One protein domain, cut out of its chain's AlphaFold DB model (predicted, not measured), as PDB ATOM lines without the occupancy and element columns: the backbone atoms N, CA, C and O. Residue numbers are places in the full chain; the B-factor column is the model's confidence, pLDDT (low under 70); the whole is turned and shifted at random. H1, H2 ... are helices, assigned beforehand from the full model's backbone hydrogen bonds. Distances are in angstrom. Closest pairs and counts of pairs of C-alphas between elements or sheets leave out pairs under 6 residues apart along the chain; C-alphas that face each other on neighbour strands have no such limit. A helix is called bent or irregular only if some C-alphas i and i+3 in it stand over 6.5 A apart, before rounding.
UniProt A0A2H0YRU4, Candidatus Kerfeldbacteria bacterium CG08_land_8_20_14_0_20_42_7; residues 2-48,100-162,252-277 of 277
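Overview. This is residues 2 to 48, 100 to 162 and 252 to 277 of the 277 residues of a protein of Candidatus Kerfeldbacteria bacterium CG08_land_8_20_14_0_20_42_7 (UniProt A0A2H0YRU4). Four long helices make a loose rod: H1 and H2 cross as a narrow X, H3 folds back from H2 and packs on both with its earlier residues, and H4 packs with residues 253 to 261 on H3 alone. Residues 266 to 277, of which 266 to 274 belong to H4, stick out free of the body, as does the stretch 37 to 42. The printed part has 136 residues with four named helices, H1, H2, H3 and H4 in that order, and no named strand; its class is all helix. It is loose, with a radius of gyration of the C-alphas of 19.3 A and spans of 70 by 33 by 17 A.

Arrangement. H1, residues 5 to 38, touches H2, residues 100 to 131, with the C-alphas of Ser 25 and Ala 107 closest at 4.6 A. They run opposite ways at a tilt of 37 degrees, only just steep. H2 has a kink of 27 degrees near residue 116. H3, residues 136 to 162, touches H2 at a shallow tilt of 31 degrees, opposite ways, and they form a helical hairpin. Here H2 touches H3 with residues 125 to 129 alone, and H3 touches H2 with residues 138 to 142 alone; the closest C-alphas are those of Tyr 129 and Phe 142, 6.6 A apart. With residues 141 to 149, H3 also touches residues 8 to 16 of H1, the same way at a shallow tilt of 21 degrees; the closest C-alphas are those of Thr 12 and Tyr 145, 6.4 A. H1, H2 and H3 form an up and down bundle, each running against the one before it in the chain. H4, residues 252 to 274, touches H3, the hub, at a steep tilt of 38 degrees, opposite ways, with the C-alphas of Ser 150 and Phe 254 closest at 5.1 A. H4 is apart from H2, and only just apart from H1, at 8.5 A. Every O i to N i+4 pair is within hydrogen-bond range in H4; the counts are 28 of 30 in H1, 26 of 28 in H2 and 21 of 23 in H3.

Along the chain. H1 is 48.7 A long from first to last C-alpha and begins at C-alpha 5, (-23.792, -11.934, -3.929). H1 is neither bent nor irregular, but only just: C-alphas 33 and 36 are 6.3 A apart. The same holds for H2, 45.0 A long, where C-alphas 113 and 116 are 6.3 A apart. H3 is 38.3 A long. H4 is 33.7 A long and ends at C-alpha 274, (-19.196, -3.235, 24.070).

Size, cuts and confidence. The C-alphas of Tyr 48 and Asn 277, the two farthest apart, are 72.0 A apart. Residues 49 to 99 and 163 to 251 are not printed; the gaps are 11.1 A between C-alphas 48 and 100 and 17.1 A between C-alphas 162 and 252. The link from H2 to H3 is tight. The mean pLDDT of the printed part is 85.6; residues 2 to 3, 36, 40 to 48, 100 and 138 are under 70.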
ATOM      1  N   ARG A   2     -17.362  -4.455  -6.315       54.41
ATOM      2  CA  ARG A   2     -18.497  -5.014  -5.574       54.41
ATOM      3  C   ARG A   2     -18.617  -6.479  -6.008       54.41
ATOM      4  O   ARG A   2     -19.122  -6.742  -7.094       54.41
ATOM      5  N   THR A   3     -18.049  -7.410  -5.244       62.00
ATOM      6  CA  THR A   3     -18.270  -8.840  -5.486       62.00
ATOM      7  C   THR A   3     -19.771  -9.088  -5.392       62.00
ATOM      8  O   THR A   3     -20.428  -8.707  -4.424       62.00
ATOM      9  N   SER A   4     -20.351  -9.611  -6.470       80.25
ATOM     10  CA  SER A   4     -21.783  -9.894  -6.524       80.25
ATOM     11  C   SER A   4     -22.114 -10.980  -5.498       80.25
ATOM     12  O   SER A   4     -21.352 -11.927  -5.351       80.25
ATOM     13  N   PHE A   5     -23.257 -10.890  -4.819       82.44
ATOM     14  CA  PHE A   5     -23.792 -11.934  -3.929       82.44
ATOM     15  C   PHE A   5     -23.707 -13.353  -4.535       82.44
ATOM     16  O   PHE A   5     -23.393 -14.321  -3.845       82.44
ATOM     17  N   VAL A   6     -23.883 -13.445  -5.858       85.56
ATOM     18  CA  VAL A   6     -23.736 -14.670  -6.661       85.56
ATOM     19  C   VAL A   6     -22.352 -15.313  -6.503       85.56
ATOM     20  O   VAL A   6     -22.248 -16.533  -6.412       85.56
ATOM     21  N   TYR A   7     -21.293 -14.504  -6.422       87.88
ATOM     22  CA  TYR A   7     -19.920 -14.967  -6.227       87.88
ATOM     23  C   TYR A   7     -19.780 -15.723  -4.898       87.88
ATOM     24  O   TYR A   7     -19.295 -16.851  -4.875       87.88
ATOM     25  N   HIS A   8     -20.271 -15.156  -3.793       85.50
ATOM     26  CA  HIS A   8     -20.151 -15.792  -2.476       85.50
ATOM     27  C   HIS A   8     -20.964 -17.088  -2.378       85.50
ATOM     28  O   HIS A   8     -20.490 -18.067  -1.796       85.50
ATOM     29  N   ILE A   9     -22.151 -17.132  -2.995       88.12
ATOM     30  CA  ILE A   9     -22.940 -18.368  -3.103       88.12
ATOM     31  C   ILE A   9     -22.165 -19.432  -3.879       88.12
ATOM     32  O   ILE A   9     -22.054 -20.563  -3.408       88.12
ATOM     33  N   TYR A  10     -21.603 -19.074  -5.034       92.12
ATOM     34  CA  TYR A  10     -20.837 -20.002  -5.862       92.12
ATOM     35  C   TYR A  10     -19.684 -20.638  -5.076       92.12
ATOM     36  O   TYR A  10     -19.616 -21.863  -4.970       92.12
ATOM     37  N   PHE A  11     -18.824 -19.827  -4.447       91.19
ATOM     38  CA  PHE A  11     -17.691 -20.349  -3.674       91.19
ATOM     39  C   PHE A  11     -18.145 -21.194  -2.483       91.19
ATOM     40  O   PHE A  11     -17.512 -22.204  -2.181       91.19
ATOM     41  N   THR A  12     -19.257 -20.833  -1.842       90.19
ATOM     42  CA  THR A  12     -19.846 -21.615  -0.748       90.19
ATOM     43  C   THR A  12     -20.282 -23.002  -1.221       90.19
ATOM     44  O   THR A  12     -19.875 -24.006  -0.637       90.19
ATOM     45  N   ILE A  13     -21.063 -23.073  -2.304       91.81
ATOM     46  CA  ILE A  13     -21.572 -24.337  -2.854       91.81
ATOM     47  C   ILE A  13     -20.415 -25.220  -3.323       91.81
ATOM     48  O   ILE A  13     -20.350 -26.391  -2.952       91.81
ATOM     49  N   VAL A  14     -19.468 -24.665  -4.085       94.50
ATOM     50  CA  VAL A  14     -18.320 -25.431  -4.590       94.50
ATOM     51  C   VAL A  14     -17.452 -25.943  -3.442       94.50
ATOM     52  O   VAL A  14     -17.032 -27.100  -3.463       94.50
ATOM     53  N   THR A  15     -17.225 -25.136  -2.400       93.94
ATOM     54  CA  THR A  15     -16.465 -25.576  -1.218       93.94
ATOM     55  C   THR A  15     -17.187 -26.706  -0.478       93.94
ATOM     56  O   THR A  15     -16.538 -27.651  -0.039       93.94
ATOM     57  N   LEU A  16     -18.520 -26.659  -0.359       92.69
ATOM     58  CA  LEU A  16     -19.294 -27.745   0.255       92.69
ATOM     59  C   LEU A  16     -19.221 -29.037  -0.564       92.69
ATOM     60  O   LEU A  16     -18.935 -30.086   0.003       92.69
ATOM     61  N   ILE A  17     -19.432 -28.965  -1.880       94.31
ATOM     62  CA  ILE A  17     -19.387 -30.140  -2.765       94.31
ATOM     63  C   ILE A  17     -17.986 -30.764  -2.769       94.31
ATOM     64  O   ILE A  17     -17.831 -31.977  -2.658       94.31
ATOM     65  N   THR A  18     -16.941 -29.945  -2.868       94.75
ATOM     66  CA  THR A  18     -15.561 -30.454  -2.864       94.75
ATOM     67  C   THR A  18     -15.172 -31.032  -1.504       94.75
ATOM     68  O   THR A  18     -14.510 -32.067  -1.466       94.75
ATOM     69  N   LEU A  19     -15.646 -30.451  -0.395       93.69
ATOM     70  CA  LEU A  19     -15.473 -31.018   0.944       93.69
ATOM     71  C   LEU A  19     -16.153 -32.386   1.072       93.69
ATOM     72  O   LEU A  19     -15.531 -33.320   1.575       93.69
ATOM     73  N   THR A  20     -17.403 -32.530   0.619       91.00
ATOM     74  CA  THR A  20     -18.119 -33.813   0.709       91.00
ATOM     75  C   THR A  20     -17.463 -34.881  -0.156       91.00
ATOM     76  O   THR A  20     -17.268 -35.997   0.322       91.00
ATOM     77  N   MET A  21     -17.045 -34.543  -1.381       92.62
ATOM     78  CA  MET A  21     -16.296 -35.459  -2.248       92.62
ATOM     79  C   MET A  21     -14.966 -35.882  -1.618       92.62
ATOM     80  O   MET A  21     -14.651 -37.071  -1.621       92.62
ATOM     81  N   MET A  22     -14.210 -34.942  -1.043       95.12
ATOM     82  CA  MET A  22     -12.935 -35.227  -0.378       95.12
ATOM     83  C   MET A  22     -13.134 -36.155   0.828       95.12
ATOM     84  O   MET A  22     -12.441 -37.164   0.945       95.12
ATOM     85  N   VAL A  23     -14.113 -35.855   1.689       92.56
ATOM     86  CA  VAL A  23     -14.449 -36.658   2.878       92.56
ATOM     87  C   VAL A  23     -14.910 -38.064   2.495       92.56
ATOM     88  O   VAL A  23     -14.402 -39.039   3.045       92.56
ATOM     89  N   ALA A  24     -15.830 -38.188   1.535       90.31
ATOM     90  CA  ALA A  24     -16.333 -39.485   1.088       90.31
ATOM     91  C   ALA A  24     -15.221 -40.339   0.461       90.31
ATOM     92  O   ALA A  24     -15.082 -41.515   0.789       90.31
ATOM     93  N   SER A  25     -14.391 -39.730  -0.390       92.56
ATOM     94  CA  SER A  25     -13.288 -40.422  -1.062       92.56
ATOM     95  C   SER A  25     -12.220 -40.883  -0.075       92.56
ATOM     96  O   SER A  25     -11.794 -42.033  -0.119       92.56
ATOM     97  N   PHE A  26     -11.821 -40.016   0.860       94.44
ATOM     98  CA  PHE A  26     -10.844 -40.367   1.888       94.44
ATOM     99  C   PHE A  26     -11.375 -41.455   2.829       94.44
ATOM    100  O   PHE A  26     -10.661 -42.410   3.127       94.44
ATOM    101  N   GLY A  27     -12.646 -41.364   3.231       89.88
ATOM    102  CA  GLY A  27     -13.305 -42.403   4.021       89.88
ATOM    103  C   GLY A  27     -13.325 -43.751   3.302       89.88
ATOM    104  O   GLY A  27     -13.042 -44.775   3.916       89.88
ATOM    105  N   TYR A  28     -13.578 -43.757   1.992       88.38
ATOM    106  CA  TYR A  28     -13.548 -44.979   1.190       88.38
ATOM    107  C   TYR A  28     -12.138 -45.578   1.060       88.38
ATOM    108  O   TYR A  28     -11.972 -46.789   1.192       88.38
ATOM    109  N   ILE A  29     -11.112 -44.743   0.866       91.50
ATOM    110  CA  ILE A  29      -9.707 -45.187   0.832       91.50
ATOM    111  C   ILE A  29      -9.311 -45.813   2.173       91.50
ATOM    112  O   ILE A  29      -8.736 -46.899   2.195       91.50
ATOM    113  N   LEU A  30      -9.654 -45.165   3.292       89.31
ATOM    114  CA  LEU A  30      -9.411 -45.725   4.622       89.31
ATOM    115  C   LEU A  30     -10.170 -47.030   4.828       89.31
ATOM    116  O   LEU A  30      -9.598 -47.968   5.361       89.31
ATOM    117  N   PHE A  31     -11.423 -47.117   4.387       85.94
ATOM    118  CA  PHE A  31     -12.196 -48.352   4.457       85.94
ATOM    119  C   PHE A  31     -11.493 -49.502   3.719       85.94
ATOM    120  O   PHE A  31     -11.262 -50.555   4.315       85.94
ATOM    121  N   ILE A  32     -11.084 -49.285   2.463       83.31
ATOM    122  CA  ILE A  32     -10.374 -50.306   1.681       83.31
ATOM    123  C   ILE A  32      -9.026 -50.664   2.305       83.31
ATOM    124  O   ILE A  32      -8.648 -51.831   2.240       83.31
ATOM    125  N   GLY A  33      -8.306 -49.696   2.879       82.38
ATOM    126  CA  GLY A  33      -6.981 -49.903   3.468       82.38
ATOM    127  C   GLY A  33      -6.991 -50.496   4.880       82.38
ATOM    128  O   GLY A  33      -6.075 -51.233   5.233       82.38
ATOM    129  N   LEU A  34      -8.019 -50.215   5.686       79.62
ATOM    130  CA  LEU A  34      -8.162 -50.736   7.049       79.62
ATOM    131  C   LEU A  34      -8.616 -52.185   7.056       79.62
ATOM    132  O   LEU A  34      -8.132 -52.973   7.860       79.62
ATOM    133  N   ASP A  35      -9.525 -52.548   6.157       71.75
ATOM    134  CA  ASP A  35     -10.109 -53.878   6.184       71.75
ATOM    135  C   ASP A  35      -9.078 -55.023   6.002       71.75
ATOM    136  O   ASP A  35      -9.105 -55.933   6.824       71.75
ATOM    137  N   PRO A  36      -8.085 -54.981   5.085       68.62
ATOM    138  CA  PRO A  36      -7.072 -56.031   4.977       68.62
ATOM    139  C   PRO A  36      -5.997 -55.917   6.072       68.62
ATOM    140  O   PRO A  36      -5.402 -56.920   6.458       68.62
ATOM    141  N   ALA A  37      -5.748 -54.709   6.593       72.06
ATOM    142  CA  ALA A  37      -4.766 -54.473   7.650       72.06
ATOM    143  C   ALA A  37      -5.245 -54.996   9.014       72.06
ATOM    144  O   ALA A  37      -4.451 -55.515   9.795       72.06
ATOM    145  N   VAL A  38      -6.544 -54.866   9.299       74.56
ATOM    146  CA  VAL A  38      -7.168 -55.349  10.539       74.56
ATOM    147  C   VAL A  38      -7.617 -56.804  10.391       74.56
ATOM    148  O   VAL A  38      -7.519 -57.584  11.337       74.56
ATOM    149  N   PHE A  39      -8.065 -57.201   9.198       72.62
ATOM    150  CA  PHE A  39      -8.543 -58.546   8.913       72.62
ATOM    151  C   PHE A  39      -7.722 -59.161   7.775       72.62
ATOM    152  O   PHE A  39      -8.147 -59.202   6.629       72.62
ATOM    153  N   VAL A  40      -6.555 -59.725   8.107       59.91
ATOM    154  CA  VAL A  40      -5.617 -60.348   7.141       59.91
ATOM    155  C   VAL A  40      -6.300 -61.367   6.211       59.91
ATOM    156  O   VAL A  40      -5.915 -61.511   5.059       59.91
ATOM    157  N   ARG A  41      -7.359 -62.038   6.684       59.53
ATOM    158  CA  ARG A  41      -8.146 -63.005   5.901       59.53
ATOM    159  C   ARG A  41      -9.209 -62.385   4.981       59.53
ATOM    160  O   ARG A  41      -9.669 -63.069   4.084       59.53
ATOM    161  N   SER A  42      -9.612 -61.128   5.187       54.84
ATOM    162  CA  SER A  42     -10.670 -60.501   4.377       54.84
ATOM    163  C   SER A  42     -10.166 -59.960   3.037       54.84
ATOM    164  O   SER A  42     -10.971 -59.754   2.132       54.84
ATOM    165  N   ALA A  43      -8.852 -59.744   2.896       53.78
ATOM    166  CA  ALA A  43      -8.236 -59.253   1.664       53.78
ATOM    167  C   ALA A  43      -8.439 -60.227   0.491       53.78
ATOM    168  O   ALA A  43      -8.828 -59.800  -0.592       53.78
ATOM    169  N   ASP A  44      -8.264 -61.528   0.744       56.00
ATOM    170  CA  ASP A  44      -8.468 -62.597  -0.244       56.00
ATOM    171  C   ASP A  44      -9.960 -62.874  -0.513       56.00
ATOM    172  O   ASP A  44     -10.320 -63.519  -1.492       56.00
ATOM    173  N   GLU A  45     -10.856 -62.380   0.348       56.75
ATOM    174  CA  GLU A  45     -12.297 -62.654   0.295       56.75
ATOM    175  C   GLU A  45     -13.090 -61.549  -0.437       56.75
ATOM    176  O   GLU A  45     -14.262 -61.747  -0.777       56.75
ATOM    177  N   ARG A  46     -12.490 -60.381  -0.720       54.50
ATOM    178  CA  ARG A  46     -13.146 -59.289  -1.459       54.50
ATOM    179  C   ARG A  46     -13.000 -59.467  -2.968       54.50
ATOM    180  O   ARG A  46     -12.021 -59.041  -3.562       54.50
ATOM    181  N   GLY A  47     -14.023 -60.026  -3.610       55.19
ATOM    182  CA  GLY A  47     -14.119 -59.978  -5.077       55.19
ATOM    183  C   GLY A  47     -14.766 -61.183  -5.735       55.19
ATOM    184  O   GLY A  47     -15.158 -61.096  -6.892       55.19
ATOM    185  N   TYR A  48     -14.953 -62.274  -4.999       62.91
ATOM    186  CA  TYR A  48     -15.582 -63.463  -5.553       62.91
ATOM    187  C   TYR A  48     -17.102 -63.286  -5.605       62.91
ATOM    188  O   TYR A  48     -17.787 -63.393  -4.584       62.91
ATOM    189  N   ASP A 100     -12.913 -53.704  -6.365       67.44
ATOM    190  CA  ASP A 100     -12.269 -52.820  -5.404       67.44
ATOM    191  C   ASP A 100     -11.203 -51.948  -6.057       67.44
ATOM    192  O   ASP A 100     -11.119 -50.774  -5.716       67.44
ATOM    193  N   ALA A 101     -10.453 -52.442  -7.048       75.00
ATOM    194  CA  ALA A 101      -9.454 -51.636  -7.742       75.00
ATOM    195  C   ALA A 101     -10.108 -50.474  -8.500       75.00
ATOM    196  O   ALA A 101      -9.666 -49.336  -8.381       75.00
ATOM    197  N   ARG A 102     -11.214 -50.719  -9.221       78.75
ATOM    198  CA  ARG A 102     -11.932 -49.654  -9.945       78.75
ATOM    199  C   ARG A 102     -12.510 -48.613  -8.992       78.75
ATOM    200  O   ARG A 102     -12.371 -47.414  -9.224       78.75
ATOM    201  N   SER A 103     -13.158 -49.062  -7.923       81.38
ATOM    202  CA  SER A 103     -13.768 -48.164  -6.942       81.38
ATOM    203  C   SER A 103     -12.709 -47.397  -6.145       81.38
ATOM    204  O   SER A 103     -12.868 -46.201  -5.906       81.38
ATOM    205  N   LEU A 104     -11.587 -48.044  -5.808       85.62
ATOM    206  CA  LEU A 104     -10.427 -47.420  -5.180       85.62
ATOM    207  C   LEU A 104      -9.789 -46.384  -6.105       85.62
ATOM    208  O   LEU A 104      -9.550 -45.264  -5.671       85.62
ATOM    209  N   VAL A 105      -9.563 -46.716  -7.379       88.06
ATOM    210  CA  VAL A 105      -9.032 -45.783  -8.384       88.06
ATOM    211  C   VAL A 105      -9.957 -44.579  -8.534       88.06
ATOM    212  O   VAL A 105      -9.476 -43.447  -8.549       88.06
ATOM    213  N   ASN A 106     -11.275 -44.790  -8.570       89.75
ATOM    214  CA  ASN A 106     -12.247 -43.699  -8.599       89.75
ATOM    215  C   ASN A 106     -12.150 -42.826  -7.341       89.75
ATOM    216  O   ASN A 106     -12.080 -41.603  -7.454       89.75
ATOM    217  N   ALA A 107     -12.099 -43.426  -6.149       91.44
ATOM    218  CA  ALA A 107     -11.969 -42.686  -4.897       91.44
ATOM    219  C   ALA A 107     -10.647 -41.909  -4.824       91.44
ATOM    220  O   ALA A 107     -10.646 -40.732  -4.478       91.44
ATOM    221  N   ILE A 108      -9.528 -42.514  -5.223       92.75
ATOM    222  CA  ILE A 108      -8.226 -41.842  -5.316       92.75
ATOM    223  C   ILE A 108      -8.306 -40.674  -6.299       92.75
ATOM    224  O   ILE A 108      -7.878 -39.570  -5.968       92.75
ATOM    225  N   SER A 109      -8.904 -40.877  -7.473       96.00
ATOM    226  CA  SER A 109      -9.063 -39.830  -8.488       96.00
ATOM    227  C   SER A 109      -9.877 -38.655  -7.950       96.00
ATOM    228  O   SER A 109      -9.445 -37.504  -8.033       96.00
ATOM    229  N   PHE A 110     -11.025 -38.929  -7.324       95.19
ATOM    230  CA  PHE A 110     -11.839 -37.891  -6.700       95.19
ATOM    231  C   PHE A 110     -11.113 -37.204  -5.553       95.19
ATOM    232  O   PHE A 110     -11.202 -35.984  -5.446       95.19
ATOM    233  N   PHE A 111     -10.361 -37.927  -4.726       94.38
ATOM    234  CA  PHE A 111      -9.577 -37.334  -3.647       94.38
ATOM    235  C   PHE A 111      -8.493 -36.396  -4.192       94.38
ATOM    236  O   PHE A 111      -8.404 -35.249  -3.752       94.38
ATOM    237  N   ILE A 112      -7.731 -36.828  -5.202       96.19
ATOM    238  CA  ILE A 112      -6.671 -36.031  -5.838       96.19
ATOM    239  C   ILE A 112      -7.231 -34.753  -6.467       96.19
ATOM    240  O   ILE A 112      -6.598 -33.709  -6.365       96.19
ATOM    241  N   VAL A 113      -8.410 -34.809  -7.096       97.44
ATOM    242  CA  VAL A 113      -9.023 -33.640  -7.751       97.44
ATOM    243  C   VAL A 113      -9.734 -32.727  -6.748       97.44
ATOM    244  O   VAL A 113      -9.580 -31.506  -6.792       97.44
ATOM    245  N   SER A 114     -10.506 -33.298  -5.821       94.62
ATOM    246  CA  SER A 114     -11.296 -32.524  -4.854       94.62
ATOM    247  C   SER A 114     -10.429 -31.818  -3.820       94.62
ATOM    248  O   SER A 114     -10.766 -30.705  -3.432       94.62
ATOM    249  N   THR A 115      -9.294 -32.399  -3.425       95.31
ATOM    250  CA  THR A 115      -8.386 -31.818  -2.424       95.31
ATOM    251  C   THR A 115      -7.877 -30.419  -2.815       95.31
ATOM    252  O   THR A 115      -8.152 -29.464  -2.084       95.31
ATOM    253  N   PRO A 116      -7.173 -30.218  -3.949       96.81
ATOM    254  CA  PRO A 116      -6.691 -28.896  -4.339       96.81
ATOM    255  C   PRO A 116      -7.845 -27.928  -4.612       96.81
ATOM    256  O   PRO A 116      -7.756 -26.764  -4.224       96.81
ATOM    257  N   LEU A 117      -8.947 -28.395  -5.213       95.62
ATOM    258  CA  LEU A 117     -10.127 -27.561  -5.440       95.62
ATOM    259  C   LEU A 117     -10.718 -27.054  -4.124       95.62
ATOM    260  O   LEU A 117     -10.947 -25.850  -3.998       95.62
ATOM    261  N   PHE A 118     -10.900 -27.936  -3.140       95.81
ATOM    262  CA  PHE A 118     -11.381 -27.582  -1.811       95.81
ATOM    263  C   PHE A 118     -10.461 -26.548  -1.166       95.81
ATOM    264  O   PHE A 118     -10.927 -25.481  -0.779       95.81
ATOM    265  N   PHE A 119      -9.151 -26.804  -1.106       95.94
ATOM    266  CA  PHE A 119      -8.218 -25.882  -0.456       95.94
ATOM    267  C   PHE A 119      -8.161 -24.509  -1.133       95.94
ATOM    268  O   PHE A 119      -8.085 -23.494  -0.436       95.94
ATOM    269  N   LEU A 120      -8.225 -24.449  -2.467       96.88
ATOM    270  CA  LEU A 120      -8.258 -23.188  -3.207       96.88
ATOM    271  C   LEU A 120      -9.535 -22.393  -2.908       96.88
ATOM    272  O   LEU A 120      -9.445 -21.233  -2.497       96.88
ATOM    273  N   HIS A 121     -10.708 -23.015  -3.053       92.69
ATOM    274  CA  HIS A 121     -11.993 -22.345  -2.832       92.69
ATOM    275  C   HIS A 121     -12.177 -21.967  -1.363       92.69
ATOM    276  O   HIS A 121     -12.534 -20.829  -1.065       92.69
ATOM    277  N   TYR A 122     -11.811 -22.859  -0.441       93.25
ATOM    278  CA  TYR A 122     -11.832 -22.596   0.994       93.25
ATOM    279  C   TYR A 122     -10.910 -21.432   1.376       93.25
ATOM    280  O   TYR A 122     -11.285 -20.574   2.174       93.25
ATOM    281  N   ARG A 123      -9.703 -21.348   0.798       94.19
ATOM    282  CA  ARG A 123      -8.774 -20.240   1.067       94.19
ATOM    283  C   ARG A 123      -9.318 -18.906   0.567       94.19
ATOM    284  O   ARG A 123      -9.136 -17.905   1.261       94.19
ATOM    285  N   ILE A 124      -9.946 -18.877  -0.608       92.62
ATOM    286  CA  ILE A 124     -10.594 -17.673  -1.147       92.62
ATOM    287  C   ILE A 124     -11.748 -17.268  -0.231       92.62
ATOM    288  O   ILE A 124     -11.724 -16.166   0.313       92.62
ATOM    289  N   LEU A 125     -12.663 -18.199   0.050       89.38
ATOM    290  CA  LEU A 125     -13.803 -18.003   0.941       89.38
ATOM    291  C   LEU A 125     -13.358 -17.463   2.312       89.38
ATOM    292  O   LEU A 125     -13.890 -16.478   2.816       89.38
ATOM    293  N   ARG A 126     -12.309 -18.049   2.898       89.31
ATOM    294  CA  ARG A 126     -11.753 -17.616   4.186       89.31
ATOM    295  C   ARG A 126     -11.133 -16.222   4.123       89.31
ATOM    296  O   ARG A 126     -11.256 -15.465   5.082       89.31
ATOM    297  N   ARG A 127     -10.430 -15.877   3.042       90.44
ATOM    298  CA  ARG A 127      -9.852 -14.532   2.871       90.44
ATOM    299  C   ARG A 127     -10.940 -13.474   2.782       90.44
ATOM    300  O   ARG A 127     -10.828 -12.446   3.440       90.44
ATOM    301  N   GLU A 128     -11.989 -13.742   2.017       86.88
ATOM    302  CA  GLU A 128     -13.121 -12.827   1.880       86.88
ATOM    303  C   GLU A 128     -13.895 -12.665   3.177       86.88
ATOM    304  O   GLU A 128     -14.262 -11.546   3.529       86.88
ATOM    305  N   TYR A 129     -14.078 -13.758   3.916       84.81
ATOM    306  CA  TYR A 129     -14.657 -13.717   5.248       84.81
ATOM    307  C   TYR A 129     -13.874 -12.779   6.171       84.81
ATOM    308  O   TYR A 129     -14.453 -11.911   6.818       84.81
ATOM    309  N   LEU A 130     -12.545 -12.920   6.203       85.25
ATOM    310  CA  LEU A 130     -11.688 -12.073   7.032       85.25
ATOM    311  C   LEU A 130     -11.718 -10.607   6.584       85.25
ATOM    312  O   LEU A 130     -11.728  -9.726   7.437       85.25
ATOM    313  N   ALA A 131     -11.760 -10.348   5.274       86.00
ATOM    314  CA  ALA A 131     -11.849  -8.996   4.722       86.00
ATOM    315  C   ALA A 131     -13.222  -8.343   4.955       86.00
ATOM    316  O   ALA A 131     -13.319  -7.125   5.045       86.00
ATOM    317  N   SER A 132     -14.277  -9.152   5.063       81.62
ATOM    318  CA  SER A 132     -15.659  -8.688   5.222       81.62
ATOM    319  C   SER A 132     -16.174  -8.821   6.653       81.62
ATOM    320  O   SER A 132     -17.372  -8.678   6.878       81.62
ATOM    321  N   ARG A 133     -15.291  -9.095   7.619       77.81
ATOM    322  CA  ARG A 133     -15.649  -9.353   9.021       77.81
ATOM    323  C   ARG A 133     -16.411  -8.194   9.671       77.81
ATOM    324  O   ARG A 133     -17.246  -8.432  10.538       77.81
ATOM    325  N   ASP A 134     -16.147  -6.965   9.238       78.62
ATOM    326  CA  ASP A 134     -16.826  -5.774   9.758       78.62
ATOM    327  C   ASP A 134     -18.150  -5.474   9.029       78.62
ATOM    328  O   ASP A 134     -18.908  -4.605   9.451       78.62
ATOM    329  N   ASN A 135     -18.464  -6.215   7.958       77.31
ATOM    330  CA  ASN A 135     -19.713  -6.112   7.212       77.31
ATOM    331  C   ASN A 135     -20.684  -7.228   7.635       77.31
ATOM    332  O   ASN A 135     -20.487  -8.409   7.329       77.31
ATOM    333  N   GLU A 136     -21.768  -6.849   8.313       73.12
ATOM    334  CA  GLU A 136     -22.754  -7.789   8.864       73.12
ATOM    335  C   GLU A 136     -23.389  -8.698   7.797       73.12
ATOM    336  O   GLU A 136     -23.524  -9.905   8.012       73.12
ATOM    337  N   ASN A 137     -23.698  -8.158   6.613       70.75
ATOM    338  CA  ASN A 137     -24.377  -8.904   5.545       70.75
ATOM    339  C   ASN A 137     -23.488  -9.996   4.938       70.75
ATOM    340  O   ASN A 137     -23.951 -11.100   4.651       70.75
ATOM    341  N   ALA A 138     -22.199  -9.703   4.756       68.69
ATOM    342  CA  ALA A 138     -21.242 -10.677   4.242       68.69
ATOM    343  C   ALA A 138     -20.995 -11.788   5.272       68.69
ATOM    344  O   ALA A 138     -20.993 -12.968   4.925       68.69
ATOM    345  N   THR A 139     -20.882 -11.419   6.551       74.06
ATOM    346  CA  THR A 139     -20.652 -12.340   7.675       74.06
ATOM    347  C   THR A 139     -21.743 -13.414   7.787       74.06
ATOM    348  O   THR A 139     -21.439 -14.567   8.105       74.06
ATOM    349  N   GLY A 140     -22.995 -13.078   7.454       79.00
ATOM    350  CA  GLY A 140     -24.122 -14.014   7.471       79.00
ATOM    351  C   GLY A 140     -23.933 -15.235   6.560       79.00
ATOM    352  O   GLY A 140     -24.117 -16.364   7.010       79.00
ATOM    353  N   ILE A 141     -23.500 -15.037   5.310       78.44
ATOM    354  CA  ILE A 141     -23.346 -16.129   4.326       78.44
ATOM    355  C   ILE A 141     -22.257 -17.115   4.767       78.44
ATOM    356  O   ILE A 141     -22.450 -18.331   4.728       78.44
ATOM    357  N   PHE A 142     -21.121 -16.601   5.240       81.38
ATOM    358  CA  PHE A 142     -20.028 -17.448   5.721       81.38
ATOM    359  C   PHE A 142     -20.415 -18.212   6.983       81.38
ATOM    360  O   PHE A 142     -20.086 -19.389   7.117       81.38
ATOM    361  N   SER A 143     -21.143 -17.562   7.891       84.00
ATOM    362  CA  SER A 143     -21.696 -18.220   9.070       84.00
ATOM    363  C   SER A 143     -22.557 -19.415   8.649       84.00
ATOM    364  O   SER A 143     -22.301 -20.536   9.090       84.00
ATOM    365  N   VAL A 144     -23.482 -19.217   7.700       88.00
ATOM    366  CA  VAL A 144     -24.324 -20.289   7.145       88.00
ATOM    367  C   VAL A 144     -23.486 -21.455   6.607       88.00
ATOM    368  O   VAL A 144     -23.785 -22.598   6.944       88.00
ATOM    369  N   TYR A 145     -22.406 -21.201   5.855       90.38
ATOM    370  CA  TYR A 145     -21.489 -22.260   5.403       90.38
ATOM    371  C   TYR A 145     -20.930 -23.088   6.568       90.38
ATOM    372  O   TYR A 145     -21.062 -24.311   6.569       90.38
ATOM    373  N   PHE A 146     -20.318 -22.436   7.563       88.69
ATOM    374  CA  PHE A 146     -19.689 -23.140   8.685       88.69
ATOM    375  C   PHE A 146     -20.715 -23.898   9.528       88.69
ATOM    376  O   PHE A 146     -20.421 -25.003   9.985       88.69
ATOM    377  N   TYR A 147     -21.924 -23.354   9.686       91.38
ATOM    378  CA  TYR A 147     -23.030 -24.041  10.347       91.38
ATOM    379  C   TYR A 147     -23.488 -25.275   9.568       91.38
ATOM    380  O   TYR A 147     -23.588 -26.342  10.165       91.38
ATOM    381  N   ILE A 148     -23.712 -25.169   8.254       91.94
ATOM    382  CA  ILE A 148     -24.120 -26.310   7.417       91.94
ATOM    383  C   ILE A 148     -23.029 -27.384   7.406       91.94
ATOM    384  O   ILE A 148     -23.327 -28.558   7.616       91.94
ATOM    385  N   ALA A 149     -21.766 -26.999   7.213       90.56
ATOM    386  CA  ALA A 149     -20.643 -27.933   7.206       90.56
ATOM    387  C   ALA A 149     -20.475 -28.629   8.567       90.56
ATOM    388  O   ALA A 149     -20.339 -29.852   8.624       90.56
ATOM    389  N   SER A 150     -20.541 -27.875   9.672       91.44
ATOM    390  CA  SER A 150     -20.457 -28.428  11.028       91.44
ATOM    391  C   SER A 150     -21.645 -29.334  11.346       91.44
ATOM    392  O   SER A 150     -21.451 -30.411  11.897       91.44
ATOM    393  N   LEU A 151     -22.871 -28.930  11.009       92.94
ATOM    394  CA  LEU A 151     -24.065 -29.727  11.276       92.94
ATOM    395  C   LEU A 151     -24.074 -31.004  10.432       92.94
ATOM    396  O   LEU A 151     -24.290 -32.085  10.967       92.94
ATOM    397  N   GLY A 152     -23.791 -30.899   9.133       90.12
ATOM    398  CA  GLY A 152     -23.751 -32.049   8.233       90.12
ATOM    399  C   GLY A 152     -22.712 -33.080   8.671       90.12
ATOM    400  O   GLY A 152     -23.021 -34.263   8.791       90.12
ATOM    401  N   THR A 153     -21.496 -32.632   8.991       89.62
ATOM    402  CA  THR A 153     -20.431 -33.533   9.467       89.62
ATOM    403  C   THR A 153     -20.738 -34.128  10.838       89.62
ATOM    404  O   THR A 153     -20.443 -35.303  11.052       89.62
ATOM    405  N   LEU A 154     -21.398 -33.387  11.735       93.69
ATOM    406  CA  LEU A 154     -21.879 -33.911  13.014       93.69
ATOM    407  C   LEU A 154     -22.909 -35.027  12.825       93.69
ATOM    408  O   LEU A 154     -22.754 -36.098  13.406       93.69
ATOM    409  N   VAL A 155     -23.937 -34.795  12.004       93.19
ATOM    410  CA  VAL A 155     -24.994 -35.784  11.734       93.19
ATOM    411  C   VAL A 155     -24.385 -37.074  11.187       93.19
ATOM    412  O   VAL A 155     -24.659 -38.151  11.710       93.19
ATOM    413  N   VAL A 156     -23.498 -36.969  10.194       89.94
ATOM    414  CA  VAL A 156     -22.821 -38.137   9.613       89.94
ATOM    415  C   VAL A 156     -21.926 -38.838  10.645       89.94
ATOM    416  O   VAL A 156     -21.940 -40.066  10.723       89.94
ATOM    417  N   SER A 157     -21.206 -38.086  11.488       91.69
ATOM    418  CA  SER A 157     -20.388 -38.657  12.572       91.69
ATOM    419  C   SER A 157     -21.236 -39.469  13.557       91.69
ATOM    420  O   SER A 157     -20.847 -40.568  13.942       91.69
ATOM    421  N   ILE A 158     -22.410 -38.952  13.943       94.31
ATOM    422  CA  ILE A 158     -23.344 -39.635  14.850       94.31
ATOM    423  C   ILE A 158     -23.874 -40.920  14.213       94.31
ATOM    424  O   ILE A 158     -23.921 -41.946  14.887       94.31
ATOM    425  N   VAL A 159     -24.231 -40.895  12.923       93.44
ATOM    426  CA  VAL A 159     -24.689 -42.093  12.200       93.44
ATOM    427  C   VAL A 159     -23.607 -43.173  12.206       93.44
ATOM    428  O   VAL A 159     -23.890 -44.308  12.593       93.44
ATOM    429  N   PHE A 160     -22.361 -42.834  11.858       92.06
ATOM    430  CA  PHE A 160     -21.265 -43.807  11.889       92.06
ATOM    431  C   PHE A 160     -20.952 -44.302  13.302       92.06
ATOM    432  O   PHE A 160     -20.699 -45.491  13.475       92.06
ATOM    433  N   ALA A 161     -21.016 -43.437  14.318       94.06
ATOM    434  CA  ALA A 161     -20.843 -43.837  15.712       94.06
ATOM    435  C   ALA A 161     -21.946 -44.800  16.176       94.06
ATOM    436  O   ALA A 161     -21.648 -45.819  16.793       94.06
ATOM    437  N   ALA A 162     -23.209 -44.527  15.839       94.44
ATOM    438  CA  ALA A 162     -24.330 -45.402  16.167       94.44
ATOM    439  C   ALA A 162     -24.213 -46.762  15.463       94.44
ATOM    440  O   ALA A 162     -24.384 -47.801  16.102       94.44
ATOM    441  N   PRO A 252     -12.814 -35.272  12.864       95.31
ATOM    442  CA  PRO A 252     -11.888 -34.145  12.740       95.31
ATOM    443  C   PRO A 252     -12.466 -32.974  11.942       95.31
ATOM    444  O   PRO A 252     -12.263 -31.816  12.313       95.31
ATOM    445  N   VAL A 253     -13.220 -33.260  10.874       92.94
ATOM    446  CA  VAL A 253     -13.867 -32.224  10.058       92.94
ATOM    447  C   VAL A 253     -14.923 -31.483  10.874       92.94
ATOM    448  O   VAL A 253     -14.937 -30.249  10.858       92.94
ATOM    449  N   PHE A 254     -15.758 -32.204  11.626       95.62
ATOM    450  CA  PHE A 254     -16.719 -31.599  12.545       95.62
ATOM    451  C   PHE A 254     -16.019 -30.708  13.574       95.62
ATOM    452  O   PHE A 254     -16.355 -29.530  13.692       95.62
ATOM    453  N   LEU A 255     -15.014 -31.238  14.280       95.94
ATOM    454  CA  LEU A 255     -14.298 -30.501  15.322       95.94
ATOM    455  C   LEU A 255     -13.665 -29.219  14.774       95.94
ATOM    456  O   LEU A 255     -13.760 -28.168  15.409       95.94
ATOM    457  N   TYR A 256     -13.075 -29.279  13.579       94.75
ATOM    458  CA  TYR A 256     -12.508 -28.110  12.914       94.75
ATOM    459  C   TYR A 256     -13.557 -27.011  12.672       94.75
ATOM    460  O   TYR A 256     -13.357 -25.862  13.079       94.75
ATOM    461  N   HIS A 257     -14.688 -27.360  12.051       91.50
ATOM    462  CA  HIS A 257     -15.743 -26.391  11.736       91.50
ATOM    463  C   HIS A 257     -16.436 -25.877  13.004       91.50
ATOM    464  O   HIS A 257     -16.692 -24.679  13.128       91.50
ATOM    465  N   TRP A 258     -16.659 -26.743  13.992       93.88
ATOM    466  CA  TRP A 258     -17.265 -26.375  15.268       93.88
ATOM    467  C   TRP A 258     -16.416 -25.377  16.058       93.88
ATOM    468  O   TRP A 258     -16.931 -24.381  16.573       93.88
ATOM    469  N   VAL A 259     -15.098 -25.597  16.135       93.62
ATOM    470  CA  VAL A 259     -14.178 -24.661  16.804       93.62
ATOM    471  C   VAL A 259     -14.245 -23.280  16.155       93.62
ATOM    472  O   VAL A 259     -14.206 -22.271  16.863       93.62
ATOM    473  N   PHE A 260     -14.383 -23.220  14.830       89.19
ATOM    474  CA  PHE A 260     -14.546 -21.962  14.113       89.19
ATOM    475  C   PHE A 260     -15.850 -21.249  14.502       89.19
ATOM    476  O   PHE A 260     -15.809 -20.104  14.952       89.19
ATOM    477  N   VAL A 261     -16.987 -21.951  14.440       89.81
ATOM    478  CA  VAL A 261     -18.305 -21.421  14.843       89.81
ATOM    479  C   VAL A 261     -18.289 -20.914  16.289       89.81
ATOM    480  O   VAL A 261     -18.785 -19.825  16.597       89.81
ATOM    481  N   ARG A 262     -17.670 -21.666  17.207       91.69
ATOM    482  CA  ARG A 262     -17.582 -21.279  18.620       91.69
ATOM    483  C   ARG A 262     -16.752 -20.009  18.821       91.69
ATOM    484  O   ARG A 262     -17.118 -19.166  19.636       91.69
ATOM    485  N   ARG A 263     -15.647 -19.855  18.085       89.62
ATOM    486  CA  ARG A 263     -14.811 -18.646  18.156       89.62
ATOM    487  C   ARG A 263     -15.564 -17.416  17.657       89.62
ATOM    488  O   ARG A 263     -15.471 -16.368  18.286       89.62
ATOM    489  N   GLU A 264     -16.333 -17.549  16.583       85.50
ATOM    490  CA  GLU A 264     -17.075 -16.425  16.007       85.50
ATOM    491  C   GLU A 264     -18.303 -16.031  16.832       85.50
ATOM    492  O   GLU A 264     -18.527 -14.848  17.088       85.50
ATOM    493  N   SER A 265     -19.040 -17.007  17.369       85.88
ATOM    494  CA  SER A 265     -20.154 -16.715  18.283       85.88
ATOM    495  C   SER A 265     -19.703 -15.992  19.557       85.88
ATOM    496  O   SER A 265     -20.435 -15.142  20.061       85.88
ATOM    497  N   LYS A 266     -18.495 -16.277  20.066       88.56
ATOM    498  CA  LYS A 266     -17.930 -15.563  21.220       88.56
ATOM    499  C   LYS A 266     -17.617 -14.101  20.888       88.56
ATOM    500  O   LYS A 266     -18.099 -13.219  21.590       88.56
ATOM    501  N   LYS A 267     -16.899 -13.843  19.789       85.31
ATOM    502  CA  LYS A 267     -16.559 -12.476  19.355       85.31
ATOM    503  C   LYS A 267     -17.797 -11.623  19.077       85.31
ATOM    504  O   LYS A 267     -17.828 -10.449  19.418       85.31
ATOM    505  N   SER A 268     -18.832 -12.214  18.471       82.56
ATOM    506  CA  SER A 268     -20.095 -11.512  18.213       82.56
ATOM    507  C   SER A 268     -20.796 -11.082  19.508       82.56
ATOM    508  O   SER A 268     -21.383 -10.004  19.552       82.56
ATOM    509  N   LYS A 269     -20.713 -11.893  20.574       85.38
ATOM    510  CA  LYS A 269     -21.253 -11.534  21.894       85.38
ATOM    511  C   LYS A 269     -20.450 -10.423  22.568       85.38
ATOM    512  O   LYS A 269     -21.065  -9.516  23.110       85.38
ATOM    513  N   GLU A 270     -19.120 -10.487  22.503       88.81
ATOM    514  CA  GLU A 270     -18.223  -9.462  23.064       88.81
ATOM    515  C   GLU A 270     -18.477  -8.087  22.418       88.81
ATOM    516  O   GLU A 270     -18.717  -7.114  23.128       88.81
ATOM    517  N   LYS A 271     -18.574  -8.023  21.083       84.31
ATOM    518  CA  LYS A 271     -18.891  -6.774  20.368       84.31
ATOM    519  C   LYS A 271     -20.249  -6.188  20.781       84.31
ATOM    520  O   LYS A 271     -20.346  -5.011  21.093       84.31
ATOM    521  N   LYS A 272     -21.289  -7.027  20.883       84.69
ATOM    522  CA  LYS A 272     -22.615  -6.583  21.353       84.69
ATOM    523  C   LYS A 272     -22.612  -6.085  22.799       84.69
ATOM    524  O   LYS A 272     -23.463  -5.278  23.146       84.69
ATOM    525  N   SER A 273     -21.732  -6.599  23.660       88.94
ATOM    526  CA  SER A 273     -21.603  -6.081  25.026       88.94
ATOM    527  C   SER A 273     -20.847  -4.757  25.092       88.94
ATOM    528  O   SER A 273     -21.167  -3.948  25.952       88.94
ATOM    529  N   GLU A 274     -19.884  -4.526  24.194       89.19
ATOM    530  CA  GLU A 274     -19.196  -3.235  24.070       89.19
ATOM    531  C   GLU A 274     -20.135  -2.148  23.533       89.19
ATOM    532  O   GLU A 274     -20.167  -1.066  24.095       89.19
ATOM    533  N   ASP A 275     -20.962  -2.453  22.524       87.88
ATOM    534  CA  ASP A 275     -21.898  -1.482  21.929       87.88
ATOM    535  C   ASP A 275     -23.058  -1.073  22.870       87.88
ATOM    536  O   ASP A 275     -23.747  -0.086  22.615       87.88
ATOM    537  N   ASN A 276     -23.306  -1.839  23.940       86.88
ATOM    538  CA  ASN A 276     -24.385  -1.597  24.909       86.88
ATOM    539  C   ASN A 276     -23.932  -0.852  26.184       86.88
ATOM    540  O   ASN A 276     -24.782  -0.579  27.035       86.88
ATOM    541  N   ASN A 277     -22.633  -0.570  26.336       79.62
ATOM    542  CA  ASN A 277     -22.043   0.159  27.471       79.62
ATOM    543  C   ASN A 277     -21.614   1.569  27.055       79.62
ATOM    544  O   ASN A 277     -21.747   2.479  27.902       79.62
TER     545      ASN A 277